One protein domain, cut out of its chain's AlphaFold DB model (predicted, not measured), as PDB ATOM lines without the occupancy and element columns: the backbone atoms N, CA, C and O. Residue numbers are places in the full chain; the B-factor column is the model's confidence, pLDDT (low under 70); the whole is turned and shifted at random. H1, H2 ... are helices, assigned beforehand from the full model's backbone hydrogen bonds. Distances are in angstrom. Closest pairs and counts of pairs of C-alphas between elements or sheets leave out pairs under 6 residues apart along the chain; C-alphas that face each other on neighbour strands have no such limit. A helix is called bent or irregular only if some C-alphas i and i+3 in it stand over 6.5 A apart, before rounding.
ATOM      1  N   GLN A   2       8.783 -55.356   7.154       48.56
ATOM      2  CA  GLN A   2       8.843 -56.000   5.826       48.56
ATOM      3  C   GLN A   2      10.153 -56.766   5.528       48.56
ATOM      4  O   GLN A   2      10.148 -57.731   4.763       48.56
ATOM      5  N   THR A   3      11.268 -56.368   6.144       52.44
ATOM      6  CA  THR A   3      12.596 -56.975   5.960       52.44
ATOM      7  C   THR A   3      12.704 -58.364   6.598       52.44
ATOM      8  O   THR A   3      13.225 -59.277   5.964       52.44
ATOM      9  N   LEU A   4      12.139 -58.566   7.795       55.06
ATOM     10  CA  LEU A   4      12.193 -59.846   8.516       55.06
ATOM     11  C   LEU A   4      11.241 -60.907   7.942       55.06
ATOM     12  O   LEU A   4      11.599 -62.082   7.862       55.06
ATOM     13  N   CYS A   5      10.052 -60.508   7.472       56.09
ATOM     14  CA  CYS A   5       9.078 -61.436   6.874       56.09
ATOM     15  C   CYS A   5       9.622 -62.146   5.619       56.09
ATOM     16  O   CYS A   5       9.138 -63.213   5.246       56.09
ATOM     17  N   ARG A   6      10.642 -61.576   4.962       63.66
ATOM     18  CA  ARG A   6      11.337 -62.216   3.835       63.66
ATOM     19  C   ARG A   6      12.199 -63.400   4.266       63.66
ATOM     20  O   ARG A   6      12.364 -64.325   3.474       63.66
ATOM     21  N   VAL A   7      12.723 -63.370   5.490       65.50
ATOM     22  CA  VAL A   7      13.661 -64.370   6.009       65.50
ATOM     23  C   VAL A   7      12.910 -65.534   6.657       65.50
ATOM     24  O   VAL A   7      13.362 -66.668   6.545       65.50
ATOM     25  N   ASN A   8      11.723 -65.313   7.237       66.56
ATOM     26  CA  ASN A   8      10.938 -66.349   7.930       66.56
ATOM     27  C   ASN A   8      10.064 -67.243   7.011       66.56
ATOM     28  O   ASN A   8       8.917 -67.550   7.324       66.56
ATOM     29  N   ARG A   9      10.579 -67.651   5.843       78.38
ATOM     30  CA  ARG A   9       9.921 -68.658   4.985       78.38
ATOM     31  C   ARG A   9      10.263 -70.073   5.460       78.38
ATOM     32  O   ARG A   9      11.389 -70.314   5.896       78.38
ATOM     33  N   ILE A  10       9.300 -70.988   5.352       70.62
ATOM     34  CA  ILE A  10       9.427 -72.390   5.775       70.62
ATOM     35  C   ILE A  10      10.187 -73.184   4.700       70.62
ATOM     36  O   ILE A  10       9.837 -73.112   3.522       70.62
ATOM     37  N   HIS A  11      11.209 -73.942   5.103       73.44
ATOM     38  CA  HIS A  11      11.961 -74.870   4.251       73.44
ATOM     39  C   HIS A  11      12.354 -76.114   5.073       73.44
ATOM     40  O   HIS A  11      12.706 -75.935   6.238       73.44
ATOM     41  N   PRO A  12      12.326 -77.342   4.512       70.00
ATOM     42  CA  PRO A  12      12.591 -78.580   5.262       70.00
ATOM     43  C   PRO A  12      13.920 -78.595   6.032       70.00
ATOM     44  O   PRO A  12      13.971 -79.085   7.154       70.00
ATOM     45  N   ASP A  13      14.967 -77.998   5.456       80.75
ATOM     46  CA  ASP A  13      16.319 -77.956   6.043       80.75
ATOM     47  C   ASP A  13      16.594 -76.703   6.897       80.75
ATOM     48  O   ASP A  13      17.727 -76.449   7.303       80.75
ATOM     49  N   LYS A  14      15.580 -75.862   7.129       75.06
ATOM     50  CA  LYS A  14      15.725 -74.626   7.901       75.06
ATOM     51  C   LYS A  14      15.138 -74.823   9.296       75.06
ATOM     52  O   LYS A  14      13.923 -74.796   9.468       75.06
ATOM     53  N   HIS A  15      16.016 -74.987  10.280       70.81
ATOM     54  CA  HIS A  15      15.625 -75.250  11.666       70.81
ATOM     55  C   HIS A  15      15.365 -73.983  12.489       70.81
ATOM     56  O   HIS A  15      14.571 -74.040  13.421       70.81
ATOM     57  N   ASP A  16      15.989 -72.851  12.137       59.22
ATOM     58  CA  ASP A  16      15.801 -71.578  12.844       59.22
ATOM     59  C   ASP A  16      16.069 -70.354  11.940       59.22
ATOM     60  O   ASP A  16      16.616 -70.476  10.837       59.22
ATOM     61  N   THR A  17      15.653 -69.164  12.381       67.62
ATOM     62  CA  THR A  17      15.861 -67.879  11.702       67.62
ATOM     63  C   THR A  17      16.685 -66.943  12.580       67.62
ATOM     64  O   THR A  17      16.174 -66.373  13.534       67.62
ATOM     65  N   PHE A  18      17.945 -66.726  12.207       65.81
ATOM     66  CA  PHE A  18      18.827 -65.770  12.875       65.81
ATOM     67  C   PHE A  18      18.885 -64.447  12.108       65.81
ATOM     68  O   PHE A  18      18.997 -64.442  10.879       65.81
ATOM     69  N   ILE A  19      18.815 -63.326  12.824       65.19
ATOM     70  CA  ILE A  19      18.871 -61.981  12.246       65.19
ATOM     71  C   ILE A  19      19.936 -61.184  12.980       65.19
ATOM     72  O   ILE A  19      19.903 -61.061  14.199       65.19
ATOM     73  N   LEU A  20      20.870 -60.647  12.200       67.88
ATOM     74  CA  LEU A  20      21.941 -59.788  12.674       67.88
ATOM     75  C   LEU A  20      21.642 -58.357  12.227       67.88
ATOM     76  O   LEU A  20      21.606 -58.088  11.025       67.88
ATOM     77  N   ASP A  21      21.406 -57.471  13.188       63.78
ATOM     78  CA  ASP A  21      21.174 -56.044  12.963       63.78
ATOM     79  C   ASP A  21      22.315 -55.241  13.600       63.78
ATOM     80  O   ASP A  21      22.802 -55.589  14.676       63.78
ATOM     81  N   PHE A  22      22.770 -54.198  12.908       60.16
ATOM     82  CA  PHE A  22      23.885 -53.343  13.325       60.16
ATOM     83  C   PHE A  22      23.451 -51.910  13.653       60.16
ATOM     84  O   PHE A  22      24.284 -51.107  14.061       60.16
ATOM     85  N   VAL A  23      22.182 -51.569  13.413       65.25
ATOM     86  CA  VAL A  23      21.687 -50.185  13.433       65.25
ATOM     87  C   VAL A  23      20.583 -50.003  14.468       65.25
ATOM     88  O   VAL A  23      20.537 -48.974  15.137       65.25
ATOM     89  N   ASN A  24      19.687 -50.981  14.601       68.06
ATOM     90  CA  ASN A  24      18.487 -50.833  15.421       68.06
ATOM     91  C   ASN A  24      18.691 -51.310  16.866       68.06
ATOM     92  O   ASN A  24      19.335 -52.326  17.119       68.06
ATOM     93  N   ASP A  25      18.083 -50.586  17.805       72.75
ATOM     94  CA  ASP A  25      18.068 -50.928  19.229       72.75
ATOM     95  C   ASP A  25      17.170 -52.164  19.497       72.75
ATOM     96  O   ASP A  25      16.031 -52.192  19.004       72.75
ATOM     97  N   PRO A  26      17.634 -53.171  20.268       70.12
ATOM     98  CA  PRO A  26      16.858 -54.363  20.619       70.12
ATOM     99  C   PRO A  26      15.464 -54.082  21.200       70.12
ATOM    100  O   PRO A  26      14.510 -54.780  20.845       70.12
ATOM    101  N   ASP A  27      15.313 -53.054  22.036       71.25
ATOM    102  CA  ASP A  27      14.032 -52.736  22.678       71.25
ATOM    103  C   ASP A  27      13.028 -52.171  21.664       71.25
ATOM    104  O   ASP A  27      11.851 -52.541  21.673       71.25
ATOM    105  N   LYS A  28      13.501 -51.375  20.696       71.00
ATOM    106  CA  LYS A  28      12.671 -50.872  19.583       71.00
ATOM    107  C   LYS A  28      12.230 -51.993  18.646       71.00
ATOM    108  O   LYS A  28      11.118 -51.966  18.116       71.00
ATOM    109  N   ILE A  29      13.092 -52.991  18.436       69.75
ATOM    110  CA  ILE A  29      12.731 -54.201  17.690       69.75
ATOM    111  C   ILE A  29      11.634 -54.949  18.460       69.75
ATOM    112  O   ILE A  29      10.595 -55.262  17.879       69.75
ATOM    113  N   LYS A  30      11.812 -55.177  19.767       68.75
ATOM    114  CA  LYS A  30      10.820 -55.854  20.617       68.75
ATOM    115  C   LYS A  30       9.453 -55.163  20.570       68.75
ATOM    116  O   LYS A  30       8.450 -55.834  20.332       68.75
ATOM    117  N   GLU A  31       9.412 -53.840  20.714       69.50
ATOM    118  CA  GLU A  31       8.182 -53.039  20.632       69.50
ATOM    119  C   GLU A  31       7.498 -53.169  19.258       69.50
ATOM    120  O   GLU A  31       6.301 -53.456  19.166       69.50
ATOM    121  N   ALA A  32       8.266 -53.044  18.170       69.06
ATOM    122  CA  ALA A  32       7.739 -53.136  16.811       69.06
ATOM    123  C   ALA A  32       7.162 -54.524  16.468       69.06
ATOM    124  O   ALA A  32       6.249 -54.616  15.642       69.06
ATOM    125  N   PHE A  33       7.689 -55.597  17.070       66.56
ATOM    126  CA  PHE A  33       7.210 -56.969  16.865       66.56
ATOM    127  C   PHE A  33       6.094 -57.376  17.828       66.56
ATOM    128  O   PHE A  33       5.183 -58.088  17.403       66.56
ATOM    129  N   GLY A  34       6.120 -56.894  19.074       66.38
ATOM    130  CA  GLY A  34       5.122 -57.219  20.096       66.38
ATOM    131  C   GLY A  34       3.690 -56.941  19.639       66.38
ATOM    132  O   GLY A  34       2.805 -57.764  19.858       66.38
ATOM    133  N   ARG A  35       3.481 -55.854  18.882       62.00
ATOM    134  CA  ARG A  35       2.169 -55.448  18.352       62.00
ATOM    135  C   ARG A  35       1.491 -56.488  17.450       62.00
ATOM    136  O   ARG A  35       0.277 -56.460  17.310       62.00
ATOM    137  N   TYR A  36       2.248 -57.378  16.815       59.16
ATOM    138  CA  TYR A  36       1.728 -58.333  15.826       59.16
ATOM    139  C   TYR A  36       1.900 -59.800  16.252       59.16
ATOM    140  O   TYR A  36       1.655 -60.698  15.450       59.16
ATOM    141  N   TYR A  37       2.381 -60.044  17.475       57.56
ATOM    142  CA  TYR A  37       2.681 -61.383  17.992       57.56
ATOM    143  C   TYR A  37       1.456 -62.080  18.625       57.56
ATOM    144  O   TYR A  37       1.494 -63.271  18.923       57.56
ATOM    145  N   SER A  38       0.357 -61.349  18.797       50.91
ATOM    146  CA  SER A  38      -0.897 -61.766  19.436       50.91
ATOM    147  C   SER A  38      -2.086 -61.766  18.460       50.91
ATOM    148  O   SER A  38      -1.997 -61.263  17.339       50.91
ATOM    149  N   ASP A  39      -3.199 -62.387  18.871       44.91
ATOM    150  CA  ASP A  39      -4.379 -62.612  18.027       44.91
ATOM    151  C   ASP A  39      -5.045 -61.282  17.612       44.91
ATOM    152  O   ASP A  39      -5.374 -60.427  18.440       44.91
ATOM    153  N   ALA A  40      -5.218 -61.086  16.306       43.94
ATOM    154  CA  ALA A  40      -5.568 -59.800  15.708       43.94
ATOM    155  C   ALA A  40      -7.071 -59.483  15.834       43.94
ATOM    156  O   ALA A  40      -7.853 -59.745  14.918       43.94
ATOM    157  N   ALA A  41      -7.487 -58.856  16.937       42.72
ATOM    158  CA  ALA A  41      -8.813 -58.242  17.048       42.72
ATOM    159  C   ALA A  41      -8.772 -56.771  16.587       42.72
ATOM    160  O   ALA A  41      -8.020 -55.964  17.129       42.72
ATOM    161  N   LEU A  42      -9.580 -56.406  15.584       46.12
ATOM    162  CA  LEU A  42      -9.726 -55.021  15.108       46.12
ATOM    163  C   LEU A  42     -10.597 -54.204  16.078       46.12
ATOM    164  O   LEU A  42     -11.712 -54.607  16.400       46.12
ATOM    165  N   SER A  43     -10.120 -53.029  16.498       43.22
ATOM    166  CA  SER A  43     -10.766 -52.202  17.536       43.22
ATOM    167  C   SER A  43     -12.068 -51.485  17.120       43.22
ATOM    168  O   SER A  43     -12.814 -51.020  17.983       43.22
ATOM    169  N   ARG A  44     -12.376 -51.374  15.816       49.38
ATOM    170  CA  ARG A  44     -13.581 -50.700  15.275       49.38
ATOM    171  C   ARG A  44     -14.121 -51.391  14.015       49.38
ATOM    172  O   ARG A  44     -13.458 -52.255  13.442       49.38
ATOM    173  N   HIS A  45     -15.311 -50.989  13.558       55.72
ATOM    174  CA  HIS A  45     -15.860 -51.348  12.240       55.72
ATOM    175  C   HIS A  45     -15.175 -50.552  11.116       55.72
ATOM    176  O   HIS A  45     -14.774 -49.408  11.323       55.72
ATOM    177  N   ILE A  46     -15.004 -51.151   9.934       57.62
ATOM    178  CA  ILE A  46     -14.411 -50.491   8.757       57.62
ATOM    179  C   ILE A  46     -15.416 -49.483   8.195       57.62
ATOM    180  O   ILE A  46     -16.551 -49.854   7.898       57.62
ATOM    181  N   ASN A  47     -15.008 -48.221   8.036       66.94
ATOM    182  CA  ASN A  47     -15.865 -47.178   7.474       66.94
ATOM    183  C   ASN A  47     -15.735 -47.121   5.940       66.94
ATOM    184  O   ASN A  47     -14.721 -46.662   5.414       66.94
ATOM    185  N   VAL A  48     -16.770 -47.584   5.234       70.69
ATOM    186  CA  VAL A  48     -16.831 -47.619   3.762       70.69
ATOM    187  C   VAL A  48     -17.077 -46.230   3.155       70.69
ATOM    188  O   VAL A  48     -16.605 -45.960   2.049       70.69
ATOM    189  N   ASP A  49     -17.712 -45.314   3.893       77.06
ATOM    190  CA  ASP A  49     -18.071 -43.964   3.418       77.06
ATOM    191  C   ASP A  49     -16.845 -43.126   3.038       77.06
ATOM    192  O   ASP A  49     -16.913 -42.191   2.240       77.06
ATOM    193  N   LEU A  50     -15.685 -43.485   3.586       76.00
ATOM    194  CA  LEU A  50     -14.421 -42.810   3.339       76.00
ATOM    195  C   LEU A  50     -13.964 -42.919   1.878       76.00
ATOM    196  O   LEU A  50     -13.315 -41.998   1.376       76.00
ATOM    197  N   ILE A  51     -14.338 -43.999   1.180       84.31
ATOM    198  CA  ILE A  51     -14.087 -44.132  -0.260       84.31
ATOM    199  C   ILE A  51     -14.886 -43.080  -1.028       84.31
ATOM    200  O   ILE A  51     -14.305 -42.363  -1.838       84.31
ATOM    201  N   TYR A  52     -16.184 -42.958  -0.747       87.00
ATOM    202  CA  TYR A  52     -17.073 -42.018  -1.435       87.00
ATOM    203  C   TYR A  52     -16.681 -40.568  -1.168       87.00
ATOM    204  O   TYR A  52     -16.645 -39.755  -2.084       87.00
ATOM    205  N   ARG A  53     -16.275 -40.250   0.065       86.62
ATOM    206  CA  ARG A  53     -15.725 -38.927   0.372       86.62
ATOM    207  C   ARG A  53     -14.466 -38.628  -0.449       86.62
ATOM    208  O   ARG A  53     -14.369 -37.563  -1.051       86.62
ATOM    209  N   THR A  54     -13.525 -39.573  -0.498       85.62
ATOM    210  CA  THR A  54     -12.286 -39.408  -1.279       85.62
ATOM    211  C   THR A  54     -12.583 -39.294  -2.779       85.62
ATOM    212  O   THR A  54     -11.900 -38.552  -3.479       85.62
ATOM    213  N   GLN A  55     -13.610 -39.995  -3.272       92.88
ATOM    214  CA  GLN A  55     -14.101 -39.898  -4.651       92.88
ATOM    215  C   GLN A  55     -14.600 -38.484  -4.967       92.88
ATOM    216  O   GLN A  55     -14.169 -37.892  -5.952       92.88
ATOM    217  N   THR A  56     -15.463 -37.917  -4.116       91.62
ATOM    218  CA  THR A  56     -15.958 -36.542  -4.282       91.62
ATOM    219  C   THR A  56     -14.803 -35.549  -4.306       91.62
ATOM    220  O   THR A  56     -14.675 -34.781  -5.251       91.62
ATOM    221  N   GLU A  57     -13.900 -35.645  -3.329       90.94
ATOM    222  CA  GLU A  57     -12.731 -34.770  -3.250       90.94
ATOM    223  C   GLU A  57     -11.822 -34.906  -4.479       90.94
ATOM    224  O   GLU A  57     -11.211 -33.924  -4.873       90.94
ATOM    225  N   LEU A  58     -11.708 -36.093  -5.089       94.19
ATOM    226  CA  LEU A  58     -10.950 -36.289  -6.328       94.19
ATOM    227  C   LEU A  58     -11.625 -35.650  -7.544       94.19
ATOM    228  O   LEU A  58     -10.919 -35.119  -8.404       94.19
ATOM    229  N   ARG A  59     -12.957 -35.704  -7.618       94.00
ATOM    230  CA  ARG A  59     -13.734 -35.074  -8.694       94.00
ATOM    231  C   ARG A  59     -13.680 -33.545  -8.619       94.00
ATOM    232  O   ARG A  59     -13.627 -32.908  -9.666       94.00
ATOM    233  N   ASP A  60     -13.552 -32.970  -7.423       94.38
ATOM    234  CA  ASP A  60     -13.392 -31.519  -7.218       94.38
ATOM    235  C   ASP A  60     -12.101 -30.939  -7.836       94.38
ATOM    236  O   ASP A  60     -12.000 -29.730  -8.032       94.38
ATOM    237  N   PHE A  61     -11.099 -31.769  -8.158       92.25
ATOM    238  CA  PHE A  61      -9.902 -31.310  -8.879       92.25
ATOM    239  C   PHE A  61     -10.145 -31.095 -10.380       92.25
ATOM    240  O   PHE A  61      -9.257 -30.573 -11.051       92.25
ATOM    241  N   GLU A  62     -11.284 -31.547 -10.919       94.81
ATOM    242  CA  GLU A  62     -11.673 -31.421 -12.335       94.81
ATOM    243  C   GLU A  62     -10.646 -32.009 -13.331       94.81
ATOM    244  O   GLU A  62     -10.601 -31.656 -14.513       94.81
ATOM    245  N   VAL A  63      -9.810 -32.949 -12.869       95.94
ATOM    246  CA  VAL A  63      -8.760 -33.595 -13.682       95.94
ATOM    247  C   VAL A  63      -9.335 -34.629 -14.650       95.94
ATOM    248  O   VAL A  63      -8.761 -34.848 -15.714       95.94
ATOM    249  N   TYR A  64     -10.452 -35.260 -14.301       96.38
ATOM    250  CA  TYR A  64     -11.144 -36.261 -15.113       96.38
ATOM    251  C   TYR A  64     -12.653 -36.172 -14.872       96.38
ATOM    252  O   TYR A  64     -13.087 -35.718 -13.813       96.38
ATOM    253  N   GLU A  65     -13.436 -36.607 -15.855       94.44
ATOM    254  CA  GLU A  65     -14.903 -36.591 -15.828       94.44
ATOM    255  C   GLU A  65     -15.482 -37.998 -16.055       94.44
ATOM    256  O   GLU A  65     -14.754 -38.966 -16.299       94.44
ATOM    257  N   GLU A  66     -16.806 -38.135 -15.952       94.00
ATOM    258  CA  GLU A  66     -17.492 -39.425 -16.103       94.00
ATOM    259  C   GLU A  66     -17.239 -40.036 -17.491       94.00
ATOM    260  O   GLU A  66     -17.023 -41.241 -17.628       94.00
ATOM    261  N   GLU A  67     -17.176 -39.198 -18.527       93.56
ATOM    262  CA  GLU A  67     -16.888 -39.606 -19.898       93.56
ATOM    263  C   GLU A  67     -15.495 -40.239 -20.037       93.56
ATOM    264  O   GLU A  67     -15.332 -41.210 -20.783       93.56
ATOM    265  N   ASP A  68     -14.501 -39.733 -19.298       93.81
ATOM    266  CA  ASP A  68     -13.139 -40.278 -19.297       93.81
ATOM    267  C   ASP A  68     -13.112 -41.680 -18.667       93.81
ATOM    268  O   ASP A  68     -12.467 -42.602 -19.187       93.81
ATOM    269  N   ILE A  69     -13.852 -41.854 -17.564       95.06
ATOM    270  CA  ILE A  69     -13.996 -43.135 -16.861       95.06
ATOM    271  C   ILE A  69     -14.678 -44.151 -17.777       95.06
ATOM    272  O   ILE A  69     -14.186 -45.273 -17.939       95.06
ATOM    273  N   GLU A  70     -15.783 -43.765 -18.417       93.38
ATOM    274  CA  GLU A  70     -16.521 -44.632 -19.332       93.38
ATOM    275  C   GLU A  70     -15.661 -45.045 -20.530       93.38
ATOM    276  O   GLU A  70     -15.566 -46.239 -20.834       93.38
ATOM    277  N   ALA A  71     -14.960 -44.097 -21.160       90.94
ATOM    278  CA  ALA A  71     -14.079 -44.370 -22.292       90.94
ATOM    279  C   ALA A  71     -12.971 -45.376 -21.938       90.94
ATOM    280  O   ALA A  71     -12.725 -46.329 -22.686       90.94
ATOM    281  N   ALA A  72     -12.331 -45.216 -20.777       91.31
ATOM    282  CA  ALA A  72     -11.333 -46.166 -20.296       91.31
ATOM    283  C   ALA A  72     -11.949 -47.523 -19.931       91.31
ATOM    284  O   ALA A  72     -11.352 -48.566 -20.208       91.31
ATOM    285  N   SER A  73     -13.151 -47.533 -19.349       90.50
ATOM    286  CA  SER A  73     -13.840 -48.760 -18.947       90.50
ATOM    287  C   SER A  73     -14.219 -49.630 -20.149       90.50
ATOM    288  O   SER A  73     -14.051 -50.850 -20.107       90.50
ATOM    289  N   LEU A  74     -14.637 -49.012 -21.259       89.31
ATOM    290  CA  LEU A  74     -14.919 -49.707 -22.515       89.31
ATOM    291  C   LEU A  74     -13.670 -50.399 -23.066       89.31
ATOM    292  O   LEU A  74     -13.762 -51.498 -23.608       89.31
ATOM    293  N   VAL A  75     -12.496 -49.787 -22.896       87.19
ATOM    294  CA  VAL A  75     -11.215 -50.382 -23.297       87.19
ATOM    295  C   VAL A  75     -10.783 -51.488 -22.328       87.19
ATOM    296  O   VAL A  75     -10.306 -52.530 -22.774       87.19
ATOM    297  N   ALA A  76     -10.950 -51.283 -21.020       85.06
ATOM    298  CA  ALA A  76     -10.501 -52.215 -19.985       85.06
ATOM    299  C   ALA A  76     -11.371 -53.482 -19.885       85.06
ATOM    300  O   ALA A  76     -10.847 -54.576 -19.677       85.06
ATOM    301  N   PHE A  77     -12.690 -53.345 -20.048       85.25
ATOM    302  CA  PHE A  77     -13.667 -54.429 -19.891       85.25
ATOM    303  C   PHE A  77     -14.320 -54.880 -21.208       85.25
ATOM    304  O   PHE A  77     -15.120 -55.820 -21.209       85.25
ATOM    305  N   GLY A  78     -14.019 -54.214 -22.327       78.44
ATOM    306  CA  GLY A  78     -14.571 -54.537 -23.641       78.44
ATOM    307  C   GLY A  78     -14.191 -55.933 -24.139       78.44
ATOM    308  O   GLY A  78     -13.171 -56.506 -23.761       78.44
ATOM    309  N   LYS A  79     -15.021 -56.489 -25.032       68.44
ATOM    310  CA  LYS A  79     -14.791 -57.796 -25.681       68.44
ATOM    311  C   LYS A  79     -13.902 -57.716 -26.934       68.44
ATOM    312  O   LYS A  79     -13.712 -58.737 -27.593       68.44
ATOM    313  N   ASP A  80     -13.401 -56.528 -27.269       63.91
ATOM    314  CA  ASP A  80     -12.569 -56.288 -28.451       63.91
ATOM    315  C   ASP A  80     -11.198 -56.977 -28.361       63.91
ATOM    316  O   ASP A  80     -10.760 -57.426 -27.300       63.91
ATOM    317  N   ASP A  81     -10.516 -57.059 -29.508       64.44
ATOM    318  CA  ASP A  81      -9.200 -57.682 -29.667       64.44
ATOM    319  C   ASP A  81      -8.227 -57.203 -28.569       64.44
ATOM    320  O   ASP A  81      -7.916 -56.017 -28.457       64.44
ATOM    321  N   LYS A  82      -7.733 -58.143 -27.748       66.88
ATOM    322  CA  LYS A  82      -6.838 -57.872 -26.601       66.88
ATOM    323  C   LYS A  82      -5.468 -57.325 -27.019       66.88
ATOM    324  O   LYS A  82      -4.634 -56.994 -26.174       66.88
ATOM    325  N   ARG A  83      -5.209 -57.247 -28.322       65.62
ATOM    326  CA  ARG A  83      -4.023 -56.611 -28.884       65.62
ATOM    327  C   ARG A  83      -4.096 -55.108 -28.612       65.62
ATOM    328  O   ARG A  83      -5.052 -54.440 -28.984       65.62
ATOM    329  N   ASN A  84      -3.050 -54.567 -27.989       73.25
ATOM    330  CA  ASN A  84      -2.872 -53.126 -27.769       73.25
ATOM    331  C   ASN A  84      -3.860 -52.448 -26.784       73.25
ATOM    332  O   ASN A  84      -4.085 -51.240 -26.857       73.25
ATOM    333  N   VAL A  85      -4.413 -53.194 -25.817       78.44
ATOM    334  CA  VAL A  85      -5.242 -52.621 -24.729       78.44
ATOM    335  C   VAL A  85      -4.485 -51.527 -23.969       78.44
ATOM    336  O   VAL A  85      -5.030 -50.455 -23.734       78.44
ATOM    337  N   GLN A  86      -3.204 -51.753 -23.664       77.56
ATOM    338  CA  GLN A  86      -2.366 -50.796 -22.929       77.56
ATOM    339  C   GLN A  86      -2.190 -49.461 -23.674       77.56
ATOM    340  O   GLN A  86      -2.312 -48.401 -23.066       77.56
ATOM    341  N   GLY A  87      -1.964 -49.481 -24.993       81.06
ATOM    342  CA  GLY A  87      -1.806 -48.254 -25.782       81.06
ATOM    343  C   GLY A  87      -3.112 -47.469 -25.941       81.06
ATOM    344  O   GLY A  87      -3.111 -46.236 -25.879       81.06
ATOM    345  N   ARG A  88      -4.242 -48.173 -26.090       83.81
ATOM    346  CA  ARG A  88      -5.580 -47.556 -26.125       83.81
ATOM    347  C   ARG A  88      -5.940 -46.929 -24.782       83.81
ATOM    348  O   ARG A  88      -6.422 -45.804 -24.752       83.81
ATOM    349  N   LEU A  89      -5.650 -47.629 -23.688       85.88
ATOM    350  CA  LEU A  89      -5.923 -47.155 -22.337       85.88
ATOM    351  C   LEU A  89      -5.052 -45.949 -21.980       85.88
ATOM    352  O   LEU A  89      -5.568 -44.937 -21.529       85.88
ATOM    353  N   SER A  90      -3.754 -46.006 -22.290       85.50
ATOM    354  CA  SER A  90      -2.871 -44.843 -22.171       85.50
ATOM    355  C   SER A  90      -3.408 -43.648 -22.963       85.50
ATOM    356  O   SER A  90      -3.414 -42.535 -22.450       85.50
ATOM    357  N   SER A  91      -3.929 -43.864 -24.175       88.00
ATOM    358  CA  SER A  91      -4.518 -42.788 -24.982       88.00
ATOM    359  C   SER A  91      -5.787 -42.196 -24.362       88.00
ATOM    360  O   SER A  91      -5.949 -40.982 -24.416       88.00
ATOM    361  N   ALA A  92      -6.637 -43.018 -23.740       90.31
ATOM    362  CA  ALA A  92      -7.821 -42.553 -23.011       90.31
ATOM    363  C   ALA A  92      -7.464 -41.741 -21.751       90.31
ATOM    364  O   ALA A  92      -8.229 -40.881 -21.339       90.31
ATOM    365  N   LEU A  93      -6.286 -41.976 -21.162       93.06
ATOM    366  CA  LEU A  93      -5.812 -41.272 -19.966       93.06
ATOM    367  C   LEU A  93      -5.069 -39.962 -20.276       93.06
ATOM    368  O   LEU A  93      -4.912 -39.125 -19.390       93.06
ATOM    369  N   LYS A  94      -4.615 -39.756 -21.521       91.38
ATOM    370  CA  LYS A  94      -3.860 -38.552 -21.919       91.38
ATOM    371  C   LYS A  94      -4.566 -37.228 -21.592       91.38
ATOM    372  O   LYS A  94      -3.870 -36.340 -21.104       91.38
ATOM    373  N   PRO A  95      -5.883 -37.054 -21.827       94.00
ATOM    374  CA  PRO A  95      -6.564 -35.802 -21.495       94.00
ATOM    375  C   PRO A  95      -6.430 -35.431 -20.013       94.00
ATOM    376  O   PRO A  95      -6.097 -34.289 -19.697       94.00
ATOM    377  N   ALA A  96      -6.584 -36.407 -19.116       95.00
ATOM    378  CA  ALA A  96      -6.427 -36.194 -17.681       95.00
ATOM    379  C   ALA A  96      -4.981 -35.878 -17.284       95.00
ATOM    380  O   ALA A  96      -4.757 -35.030 -16.427       95.00
ATOM    381  N   VAL A  97      -3.989 -36.494 -17.936       93.56
ATOM    382  CA  VAL A  97      -2.573 -36.150 -17.713       93.56
ATOM    383  C   VAL A  97      -2.302 -34.689 -18.082       93.56
ATOM    384  O   VAL A  97      -1.677 -33.979 -17.304       93.56
ATOM    385  N   VAL A  98      -2.839 -34.207 -19.208       94.00
ATOM    386  CA  VAL A  98      -2.691 -32.801 -19.626       94.00
ATOM    387  C   VAL A  98      -3.356 -31.847 -18.628       94.00
ATOM    388  O   VAL A  98      -2.744 -30.852 -18.237       94.00
ATOM    389  N   LYS A  99      -4.581 -32.154 -18.175       94.12
ATOM    390  CA  LYS A  99      -5.270 -31.365 -17.138       94.12
ATOM    391  C   LYS A  99      -4.467 -31.348 -15.832       94.12
ATOM    392  O   LYS A  99      -4.278 -30.290 -15.244       94.12
ATOM    393  N   TYR A 100      -3.931 -32.495 -15.419       93.81
ATOM    394  CA  TYR A 100      -3.076 -32.615 -14.241       93.81
ATOM    395  C   TYR A 100      -1.778 -31.803 -14.361       93.81
ATOM    396  O   TYR A 100      -1.382 -31.142 -13.405       93.81
ATOM    397  N   GLU A 101      -1.109 -31.821 -15.515       90.50
ATOM    398  CA  GLU A 101       0.129 -31.067 -15.735       90.50
ATOM    399  C   GLU A 101      -0.075 -29.549 -15.689       90.50
ATOM    400  O   GLU A 101       0.862 -28.831 -15.337       90.50
ATOM    401  N   ALA A 102      -1.287 -29.076 -15.994       91.75
ATOM    402  CA  ALA A 102      -1.669 -27.669 -15.920       91.75
ATOM    403  C   ALA A 102      -1.950 -27.167 -14.488       91.75
ATOM    404  O   ALA A 102      -2.055 -25.957 -14.287       91.75
ATOM    405  N   LEU A 103      -2.069 -28.064 -13.501       88.88
ATOM    406  CA  LEU A 103      -2.284 -27.702 -12.099       88.88
ATOM    407  C   LEU A 103      -0.993 -27.213 -11.420       88.88
ATOM    408  O   LEU A 103       0.114 -27.651 -11.742       88.88
ATOM    409  N   ASP A 104      -1.150 -26.379 -10.391       87.12
ATOM    410  CA  ASP A 104      -0.047 -25.956  -9.522       87.12
ATOM    411  C   ASP A 104       0.582 -27.142  -8.770       87.12
ATOM    412  O   ASP A 104      -0.095 -28.106  -8.413       87.12
ATOM    413  N   ASP A 105       1.881 -27.060  -8.463       79.19
ATOM    414  CA  ASP A 105       2.668 -28.104  -7.775       79.19
ATOM    415  C   ASP A 105       1.992 -28.649  -6.511       79.19
ATOM    416  O   ASP A 105       1.965 -29.864  -6.282       79.19
ATOM    417  N   ASP A 106       1.430 -27.748  -5.707       75.81
ATOM    418  CA  ASP A 106       0.750 -28.062  -4.453       75.81
ATOM    419  C   ASP A 106      -0.524 -28.877  -4.710       75.81
ATOM    420  O   ASP A 106      -0.787 -29.874  -4.036       75.81
ATOM    421  N   VAL A 107      -1.287 -28.490  -5.733       84.50
ATOM    422  CA  VAL A 107      -2.533 -29.147  -6.134       84.50
ATOM    423  C   VAL A 107      -2.233 -30.505  -6.774       84.50
ATOM    424  O   VAL A 107      -2.862 -31.502  -6.421       84.50
ATOM    425  N   ARG A 108      -1.200 -30.588  -7.624       86.00
ATOM    426  CA  ARG A 108      -0.697 -31.848  -8.205       86.00
ATOM    427  C   ARG A 108      -0.299 -32.845  -7.124       86.00
ATOM    428  O   ARG A 108      -0.613 -34.031  -7.226       86.00
ATOM    429  N   TYR A 109       0.377 -32.371  -6.080       79.06
ATOM    430  CA  TYR A 109       0.737 -33.187  -4.927       79.06
ATOM    431  C   TYR A 109      -0.501 -33.752  -4.218       79.06
ATOM    432  O   TYR A 109      -0.592 -34.970  -4.035       79.06
ATOM    433  N   GLN A 110      -1.473 -32.897  -3.884       80.75
ATOM    434  CA  GLN A 110      -2.700 -33.327  -3.205       80.75
ATOM    435  C   GLN A 110      -3.500 -34.325  -4.046       80.75
ATOM    436  O   GLN A 110      -3.924 -35.362  -3.532       80.75
ATOM    437  N   PHE A 111      -3.627 -34.067  -5.347       90.31
ATOM    438  CA  PHE A 111      -4.308 -34.961  -6.273       90.31
ATOM    439  C   PHE A 111      -3.660 -36.353  -6.294       90.31
ATOM    440  O   PHE A 111      -4.325 -37.347  -6.005       90.31
ATOM    441  N   ARG A 112      -2.339 -36.449  -6.524       88.62
ATOM    442  CA  ARG A 112      -1.613 -37.740  -6.521       88.62
ATOM    443  C   ARG A 112      -1.801 -38.510  -5.217       88.62
ATOM    444  O   ARG A 112      -1.998 -39.727  -5.231       88.62
ATOM    445  N   ARG A 113      -1.712 -37.808  -4.085       82.50
ATOM    446  CA  ARG A 113      -1.869 -38.396  -2.753       82.50
ATOM    447  C   ARG A 113      -3.268 -38.984  -2.572       82.50
ATOM    448  O   ARG A 113      -3.387 -40.127  -2.126       82.50
ATOM    449  N   LYS A 114      -4.308 -38.246  -2.967       86.06
ATOM    450  CA  LYS A 114      -5.699 -38.713  -2.915       86.06
ATOM    451  C   LYS A 114      -5.952 -39.884  -3.860       86.06
ATOM    452  O   LYS A 114      -6.547 -40.863  -3.421       86.06
ATOM    453  N   VAL A 115      -5.415 -39.863  -5.084       92.12
ATOM    454  CA  VAL A 115      -5.511 -40.993  -6.033       92.12
ATOM    455  C   VAL A 115      -4.914 -42.264  -5.420       92.12
ATOM    456  O   VAL A 115      -5.548 -43.319  -5.420       92.12
ATOM    457  N   ARG A 116      -3.720 -42.167  -4.817       85.12
ATOM    458  CA  ARG A 116      -3.073 -43.303  -4.138       85.12
ATOM    459  C   ARG A 116      -3.906 -43.810  -2.959       85.12
ATOM    460  O   ARG A 116      -4.029 -45.021  -2.774       85.12
ATOM    461  N   SER A 117      -4.457 -42.893  -2.162       80.19
ATOM    462  CA  SER A 117      -5.327 -43.230  -1.033       80.19
ATOM    463  C   SER A 117      -6.573 -43.975  -1.512       80.19
ATOM    464  O   SER A 117      -6.825 -45.083  -1.046       80.19
ATOM    465  N   PHE A 118      -7.279 -43.435  -2.507       89.31
ATOM    466  CA  PHE A 118      -8.472 -44.036  -3.093       89.31
ATOM    467  C   PHE A 118      -8.212 -45.462  -3.591       89.31
ATOM    468  O   PHE A 118      -8.893 -46.394  -3.165       89.31
ATOM    469  N   CYS A 119      -7.169 -45.665  -4.405       89.94
ATOM    470  CA  CYS A 119      -6.807 -46.987  -4.917       89.94
ATOM    471  C   CYS A 119      -6.489 -47.983  -3.791       89.94
ATOM    472  O   CYS A 119      -6.946 -49.125  -3.825       89.94
ATOM    473  N   LYS A 120      -5.731 -47.554  -2.771       82.25
ATOM    474  CA  LYS A 120      -5.390 -48.397  -1.615       82.25
ATOM    475  C   LYS A 120      -6.632 -48.778  -0.807       82.25
ATOM    476  O   LYS A 120      -6.779 -49.938  -0.430       82.25
ATOM    477  N   TRP A 121      -7.518 -47.816  -0.554       79.12
ATOM    478  CA  TRP A 121      -8.742 -48.018   0.222       79.12
ATOM    479  C   TRP A 121      -9.741 -48.911  -0.484       79.12
ATOM    480  O   TRP A 121     -10.242 -49.861   0.114       79.12
ATOM    481  N   TYR A 122      -9.960 -48.665  -1.770       86.56
ATOM    482  CA  TYR A 122     -10.820 -49.498  -2.591       86.56
ATOM    483  C   TYR A 122     -10.320 -50.952  -2.640       86.56
ATOM    484  O   TYR A 122     -11.085 -51.888  -2.395       86.56
ATOM    485  N   ALA A 123      -9.019 -51.160  -2.875       83.12
ATOM    486  CA  ALA A 123      -8.421 -52.495  -2.912       83.12
ATOM    487  C   ALA A 123      -8.513 -53.233  -1.564       83.12
ATOM    488  O   ALA A 123      -8.623 -54.457  -1.546       83.12
ATOM    489  N   TYR A 124      -8.476 -52.508  -0.444       78.75
ATOM    490  CA  TYR A 124      -8.639 -53.076   0.894       78.75
ATOM    491  C   TYR A 124     -10.100 -53.438   1.189       78.75
ATOM    492  O   TYR A 124     -10.399 -54.575   1.552       78.75
ATOM    493  N   ILE A 125     -11.032 -52.504   0.982       78.44
ATOM    494  CA  ILE A 125     -12.456 -52.703   1.289       78.44
ATOM    495  C   ILE A 125     -13.058 -53.825   0.440       78.44
ATOM    496  O   ILE A 125     -13.816 -54.639   0.966       78.44
ATOM    497  N   THR A 126     -12.675 -53.939  -0.834       82.00
ATOM    498  CA  THR A 126     -13.169 -55.011  -1.720       82.00
ATOM    499  C   THR A 126     -12.732 -56.420  -1.308       82.00
ATOM    500  O   THR A 126     -13.373 -57.389  -1.716       82.00
ATOM    501  N   GLN A 127     -11.693 -56.565  -0.476       76.31
ATOM    502  CA  GLN A 127     -11.312 -57.861   0.106       76.31
ATOM    503  C   GLN A 127     -12.230 -58.280   1.257       76.31
ATOM    504  O   GLN A 127     -12.327 -59.464   1.567       76.31
ATOM    505  N   ILE A 128     -12.896 -57.316   1.894       74.81
ATOM    506  CA  ILE A 128     -13.621 -57.513   3.152       74.81
ATOM    507  C   ILE A 128     -15.130 -57.484   2.925       74.81
ATOM    508  O   ILE A 128     -15.875 -58.216   3.574       74.81
ATOM    509  N   THR A 129     -15.595 -56.669   1.979       74.38
ATOM    510  CA  THR A 129     -17.012 -56.531   1.655       74.38
ATOM    511  C   THR A 129     -17.247 -56.428   0.152       74.38
ATOM    512  O   THR A 129     -16.442 -55.881  -0.606       74.38
ATOM    513  N   ARG A 130     -18.390 -56.954  -0.297       78.75
ATOM    514  CA  ARG A 130     -18.845 -56.810  -1.682       78.75
ATOM    515  C   ARG A 130     -19.544 -55.463  -1.824       78.75
ATOM    516  O   ARG A 130     -20.638 -55.288  -1.302       78.75
ATOM    517  N   MET A 131     -18.927 -54.538  -2.555       75.94
ATOM    518  CA  MET A 131     -19.456 -53.178  -2.707       75.94
ATOM    519  C   MET A 131     -20.670 -53.063  -3.641       75.94
ATOM    520  O   MET A 131     -21.432 -52.120  -3.504       75.94
ATOM    521  N   PHE A 132     -20.861 -53.997  -4.586       82.12
ATOM    522  CA  PHE A 132     -21.941 -53.974  -5.597       82.12
ATOM    523  C   PHE A 132     -22.097 -52.654  -6.381       82.12
ATOM    524  O   PHE A 132     -23.115 -52.436  -7.030       82.12
ATOM    525  N   ASP A 133     -21.064 -51.815  -6.380       88.69
ATOM    526  CA  ASP A 133     -21.032 -50.526  -7.056       88.69
ATOM    527  C   ASP A 133     -20.141 -50.629  -8.297       88.69
ATOM    528  O   ASP A 133     -18.914 -50.763  -8.212       88.69
ATOM    529  N   LYS A 134     -20.784 -50.661  -9.467       90.75
ATOM    530  CA  LYS A 134     -20.096 -50.829 -10.749       90.75
ATOM    531  C   LYS A 134     -19.363 -49.557 -11.156       90.75
ATOM    532  O   LYS A 134     -18.273 -49.661 -11.714       90.75
ATOM    533  N   ASP A 135     -19.945 -48.395 -10.904       92.56
ATOM    534  CA  ASP A 135     -19.403 -47.128 -11.391       92.56
ATOM    535  C   ASP A 135     -18.183 -46.730 -10.561       92.56
ATOM    536  O   ASP A 135     -17.120 -46.452 -11.118       92.56
ATOM    537  N   LEU A 136     -18.244 -46.935  -9.242       92.50
ATOM    538  CA  LEU A 136     -17.074 -46.827  -8.374       92.50
ATOM    539  C   LEU A 136     -15.948 -47.798  -8.777       92.50
ATOM    540  O   LEU A 136     -14.767 -47.457  -8.706       92.50
ATOM    541  N   HIS A 137     -16.287 -49.014  -9.226       93.31
ATOM    542  CA  HIS A 137     -15.286 -49.962  -9.723       93.31
ATOM    543  C   HIS A 137     -14.613 -49.486 -11.015       93.31
ATOM    544  O   HIS A 137     -13.397 -49.630 -11.159       93.31
ATOM    545  N   LYS A 138     -15.376 -48.916 -11.956       94.69
ATOM    546  CA  LYS A 138     -14.810 -48.342 -13.185       94.69
ATOM    547  C   LYS A 138     -13.845 -47.206 -12.857       94.69
ATOM    548  O   LYS A 138     -12.754 -47.170 -13.421       94.69
ATOM    549  N   GLU A 139     -14.212 -46.340 -11.915       95.94
ATOM    550  CA  GLU A 139     -13.374 -45.228 -11.463       95.94
ATOM    551  C   GLU A 139     -12.100 -45.716 -10.764       95.94
ATOM    552  O   GLU A 139     -11.009 -45.236 -11.062       95.94
ATOM    553  N   TYR A 140     -12.192 -46.753  -9.924       94.50
ATOM    554  CA  TYR A 140     -11.010 -47.429  -9.383       94.50
ATOM    555  C   TYR A 140     -10.076 -47.932 -10.478       94.50
ATOM    556  O   TYR A 140      -8.872 -47.683 -10.414       94.50
ATOM    557  N   VAL A 141     -10.609 -48.613 -11.494       92.19
ATOM    558  CA  VAL A 141      -9.779 -49.097 -12.597       92.19
ATOM    559  C   VAL A 141      -9.127 -47.923 -13.319       92.19
ATOM    560  O   VAL A 141      -7.904 -47.924 -13.453       92.19
ATOM    561  N   TYR A 142      -9.890 -46.895 -13.690       95.38
ATOM    562  CA  TYR A 142      -9.374 -45.674 -14.313       95.38
ATOM    563  C   TYR A 142      -8.210 -45.060 -13.518       95.38
ATOM    564  O   TYR A 142      -7.098 -44.914 -14.034       95.38
ATOM    565  N   LEU A 143      -8.431 -44.785 -12.231       95.12
ATOM    566  CA  LEU A 143      -7.452 -44.165 -11.340       95.12
ATOM    567  C   LEU A 143      -6.237 -45.061 -11.073       95.12
ATOM    568  O   LEU A 143      -5.116 -44.562 -10.952       95.12
ATOM    569  N   SER A 144      -6.422 -46.384 -11.041       92.38
ATOM    570  CA  SER A 144      -5.330 -47.344 -10.852       92.38
ATOM    571  C   SER A 144      -4.319 -47.320 -12.001       92.38
ATOM    572  O   SER A 144      -3.134 -47.565 -11.767       92.38
ATOM    573  N   TYR A 145      -4.759 -46.970 -13.213       91.12
ATOM    574  CA  TYR A 145      -3.878 -46.745 -14.356       91.12
ATOM    575  C   TYR A 145      -3.364 -45.308 -14.399       91.12
ATOM    576  O   TYR A 145      -2.164 -45.107 -14.599       91.12
ATOM    577  N   LEU A 146      -4.232 -44.316 -14.158       93.12
ATOM    578  CA  LEU A 146      -3.839 -42.905 -14.158       93.12
ATOM    579  C   LEU A 146      -2.685 -42.651 -13.188       93.12
ATOM    580  O   LEU A 146      -1.734 -41.969 -13.554       93.12
ATOM    581  N   GLN A 147      -2.710 -43.255 -11.993       91.62
ATOM    582  CA  GLN A 147      -1.684 -43.045 -10.965       91.62
ATOM    583  C   GLN A 147      -0.250 -43.332 -11.460       91.62
ATOM    584  O   GLN A 147       0.696 -42.785 -10.903       91.62
ATOM    585  N   HIS A 148      -0.073 -44.194 -12.473       87.50
ATOM    586  CA  HIS A 148       1.244 -44.540 -13.031       87.50
ATOM    587  C   HIS A 148       1.760 -43.491 -14.029       87.50
ATOM    588  O   HIS A 148       2.942 -43.498 -14.354       87.50
ATOM    589  N   LEU A 149       0.885 -42.604 -14.510       88.69
ATOM    590  CA  LEU A 149       1.197 -41.529 -15.455       88.69
ATOM    591  C   LEU A 149       1.384 -40.169 -14.761       88.69
ATOM    592  O   LEU A 149       1.782 -39.203 -15.403       88.69
ATOM    593  N   LEU A 150       1.099 -40.072 -13.459       87.19
ATOM    594  CA  LEU A 150       1.251 -38.837 -12.687       87.19
ATOM    595  C   LEU A 150       2.712 -38.656 -12.256       87.19
ATOM    596  O   LEU A 150       3.089 -38.967 -11.122       87.19
ATOM    597  N   GLU A 151       3.549 -38.165 -13.168       76.88
ATOM    598  CA  GLU A 151       4.973 -37.959 -12.903       76.88
ATOM    599  C   GLU A 151       5.227 -36.897 -11.816       76.88
ATOM    600  O   GLU A 151       4.473 -35.931 -11.630       76.88
ATOM    601  N   VAL A 152       6.326 -37.092 -11.080       69.94
ATOM    602  CA  VAL A 152       6.884 -36.127 -10.128       69.94
ATOM    603  C   VAL A 152       8.110 -35.508 -10.785       69.94
ATOM    604  O   VAL A 152       9.055 -36.225 -11.112       69.94
ATOM    605  N   GLN A 153       8.127 -34.184 -10.950       59.06
ATOM    606  CA  GLN A 153       9.352 -33.496 -11.349       59.06
ATOM    607  C   GLN A 153      10.391 -33.687 -10.239       59.06
ATOM    608  O   GLN A 153      10.217 -33.206  -9.119       59.06
ATOM    609  N   LYS A 154      11.445 -34.459 -10.529       49.91
ATOM    610  CA  LYS A 154      12.546 -34.683  -9.591       49.91
ATOM    611  C   LYS A 154      13.350 -33.394  -9.468       49.91
ATOM    612  O   LYS A 154      13.842 -32.880 -10.471       49.91
ATOM    613  N   ILE A 155      13.513 -32.899  -8.245       49.38
ATOM    614  CA  ILE A 155      14.499 -31.861  -7.956       49.38
ATOM    615  C   ILE A 155      15.864 -32.541  -8.048       49.38
ATOM    616  O   ILE A 155      16.147 -33.479  -7.302       49.38
ATOM    617  N   VAL A 156      16.687 -32.125  -9.007       43.53
ATOM    618  CA  VAL A 156      18.067 -32.603  -9.106       43.53
ATOM    619  C   VAL A 156      18.835 -31.989  -7.939       43.53
ATOM    620  O   VAL A 156      19.059 -30.782  -7.915       43.53
ATOM    621  N   VAL A 157      19.205 -32.809  -6.957       45.47
ATOM    622  CA  VAL A 157      20.187 -32.428  -5.938       45.47
ATOM    623  C   VAL A 157      21.538 -32.918  -6.420       45.47
ATOM    624  O   VAL A 157      21.715 -34.113  -6.648       45.47
ATOM    625  N   GLU A 158      22.472 -31.991  -6.618       46.16
ATOM    626  CA  GLU A 158      23.873 -32.330  -6.863       46.16
ATOM    627  C   GLU A 158      24.400 -33.123  -5.656       46.16
ATOM    628  O   GLU A 158      24.294 -32.678  -4.511       46.16
ATOM    629  N   SER A 159      24.908 -34.331  -5.898       41.75
ATOM    630  CA  SER A 159      25.378 -35.250  -4.859       41.75
ATOM    631  C   SER A 159      26.524 -34.641  -4.044       41.75
ATOM    632  O   SER A 159      27.497 -34.136  -4.602       41.75
ATOM    633  N   GLU A 180      12.877 -62.438  23.789       61.72
ATOM    634  CA  GLU A 180      11.593 -63.120  23.980       61.72
ATOM    635  C   GLU A 180      10.428 -62.122  23.872       61.72
ATOM    636  O   GLU A 180      10.475 -61.014  24.420       61.72
ATOM    637  N   LEU A 181       9.385 -62.509  23.132       55.66
ATOM    638  CA  LEU A 181       8.165 -61.724  22.944       55.66
ATOM    639  C   LEU A 181       7.078 -62.235  23.894       55.66
ATOM    640  O   LEU A 181       6.737 -63.416  23.879       55.66
ATOM    641  N   GLU A 182       6.505 -61.337  24.690       57.97
ATOM    642  CA  GLU A 182       5.315 -61.627  25.492       57.97
ATOM    643  C   GLU A 182       4.056 -61.363  24.655       57.97
ATOM    644  O   GLU A 182       4.000 -60.411  23.874       57.97
ATOM    645  N   ALA A 183       3.034 -62.213  24.789       50.94
ATOM    646  CA  ALA A 183       1.772 -62.043  24.075       50.94
ATOM    647  C   ALA A 183       0.974 -60.872  24.673       50.94
ATOM    648  O   ALA A 183       0.322 -61.008  25.710       50.94
ATOM    649  N   ILE A 184       1.013 -59.718  24.008       54.41
ATOM    650  CA  ILE A 184       0.251 -58.528  24.400       54.41
ATOM    651  C   ILE A 184      -1.140 -58.619  23.761       54.41
ATOM    652  O   ILE A 184      -1.275 -58.427  22.560       54.41
ATOM    653  N   ASN A 185      -2.190 -58.913  24.532       50.69
ATOM    654  CA  ASN A 185      -3.580 -58.987  24.040       50.69
ATOM    655  C   ASN A 185      -4.202 -57.593  23.800       50.69
ATOM    656  O   ASN A 185      -5.306 -57.311  24.266       50.69
ATOM    657  N   GLU A 186      -3.492 -56.700  23.113       54.62
ATOM    658  CA  GLU A 186      -4.028 -55.397  22.728       54.62
ATOM    659  C   GLU A 186      -4.600 -55.452  21.304       54.62
ATOM    660  O   GLU A 186      -3.943 -55.958  20.392       54.62
ATOM    661  N   PRO A 187      -5.831 -54.952  21.088       51.25
ATOM    662  CA  PRO A 187      -6.436 -54.945  19.768       51.25
ATOM    663  C   PRO A 187      -5.628 -54.072  18.804       51.25
ATOM    664  O   PRO A 187      -5.204 -52.963  19.133       51.25
ATOM    665  N   LEU A 188      -5.447 -54.562  17.581       50.50
ATOM    666  CA  LEU A 188      -4.766 -53.823  16.530       50.50
ATOM    667  C   LEU A 188      -5.619 -52.624  16.109       50.50
ATOM    668  O   LEU A 188      -6.791 -52.766  15.736       50.50
ATOM    669  N   ASP A 189      -5.009 -51.440  16.106       51.22
ATOM    670  CA  ASP A 189      -5.607 -50.288  15.439       51.22
ATOM    671  C   ASP A 189      -5.788 -50.600  13.956       51.22
ATOM    672  O   ASP A 189      -4.907 -51.152  13.291       51.22
ATOM    673  N   GLN A 190      -6.945 -50.212  13.424       44.44
ATOM    674  CA  GLN A 190      -7.162 -50.232  11.988       44.44
ATOM    675  C   GLN A 190      -6.076 -49.425  11.276       44.44
ATOM    676  O   GLN A 190      -5.698 -48.336  11.711       44.44
ATOM    677  N   ILE A 191      -5.673 -49.901  10.098       44.84
ATOM    678  CA  ILE A 191      -5.110 -49.020   9.079       44.84
ATOM    679  C   ILE A 191      -6.249 -48.076   8.692       44.84
ATOM    680  O   ILE A 191      -7.073 -48.412   7.855       44.84
ATOM    681  N   VAL A 192      -6.339 -46.924   9.346       44.19
ATOM    682  CA  VAL A 192      -7.119 -45.770   8.883       44.19
ATOM    683  C   VAL A 192      -6.361 -45.242   7.653       44.19
ATOM    684  O   VAL A 192      -5.128 -45.385   7.612       44.19
ATOM    685  N   PRO A 193      -6.986 -44.642   6.611       40.78
ATOM    686  CA  PRO A 193      -6.169 -43.854   5.706       40.78
ATOM    687  C   PRO A 193      -5.487 -42.828   6.601       40.78
ATOM    688  O   PRO A 193      -5.986 -42.512   7.689       40.78
ATOM    689  N   LEU A 194      -4.414 -42.210   6.134       41.78
ATOM    690  CA  LEU A 194      -4.276 -40.819   6.525       41.78
ATOM    691  C   LEU A 194      -5.526 -40.142   5.955       41.78
ATOM    692  O   LEU A 194      -5.517 -39.696   4.812       41.78
TER     693      LEU A 194
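What this domain is: This is residues 2 to 159 and 180 to 194 of the 306 residues of an uncharacterized protein of Eggerthella lenta (UniProt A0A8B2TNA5). A cluster of five helices holds H7 in the middle, between the hairpin H4 and H5 and the pair H3 and H6; well away from it, H1 and H2 lie on long loops and touch no helix. Residues 10 to 15, 22 to 28, 78 to 83 and 154 to 159 stick out. The printed part has 173 residues, with seven named helices, H1 to H7, and no named strand: all helix. It is loose, with a radius of gyration of the C-alphas of 21.6 A and spans of 57 by 50 by 36 A.

How they stand to each other: H1, residues 2 to 5, and H2, residues 26 to 34, are apart. H3, residues 49 to 59, touches residues 111 to 122 alone of H6, residues 105 to 128, at Thr 54 and Phe 118, the closest C-alphas, 6.3 A; they run opposite ways at a shallow tilt of 33 degrees, only just short of steep. H4, residues 66 to 77, and H5, residues 85 to 101, form a hairpin, opposite ways at a shallow tilt of 23 degrees; the closest C-alphas are those of Ala 72 and Ala 92, 5.7 A. H7, residues 134 to 146, touches H4, about perpendicular at 85 degrees, through residues 138 to 142 and 69 to 73 alone, the closest C-alphas being those of Ile 69 and Glu 139, 5.8 A. H7 touches H6 through residues 140 to 144 and 115 to 122 alone, at a steep tilt of 49 degrees, opposite ways; the closest C-alphas are those of Cys 119 and Ser 144, 6.1 A. The helix packing is part aligned, part crossed. Every O i to N i+4 pair is within hydrogen-bond range in H2, H3, H4 and H7, against 11 of 13 in H5 and 18 of 20 in H6; H1 is too short for one.

Where its parts are: H1 begins at C-alpha 2 (8.843, -56.000, 5.826), and H7 ends at C-alpha 146 (-3.839, -42.905, -14.158). H6 is 35.3 A long and H5 24.0 A; H5 is irregular, C-alphas 92 and 95 being 7.0 A apart.

The domain as a whole: Residues 160 to 179 are not printed, and C-alphas 159 and 180 are 42.4 A apart. The links H1 to H2 and H2 to H3 are long. The mean pLDDT of the printed part is 75.3; residues under 70 include 29 to 47 and 180 to 194.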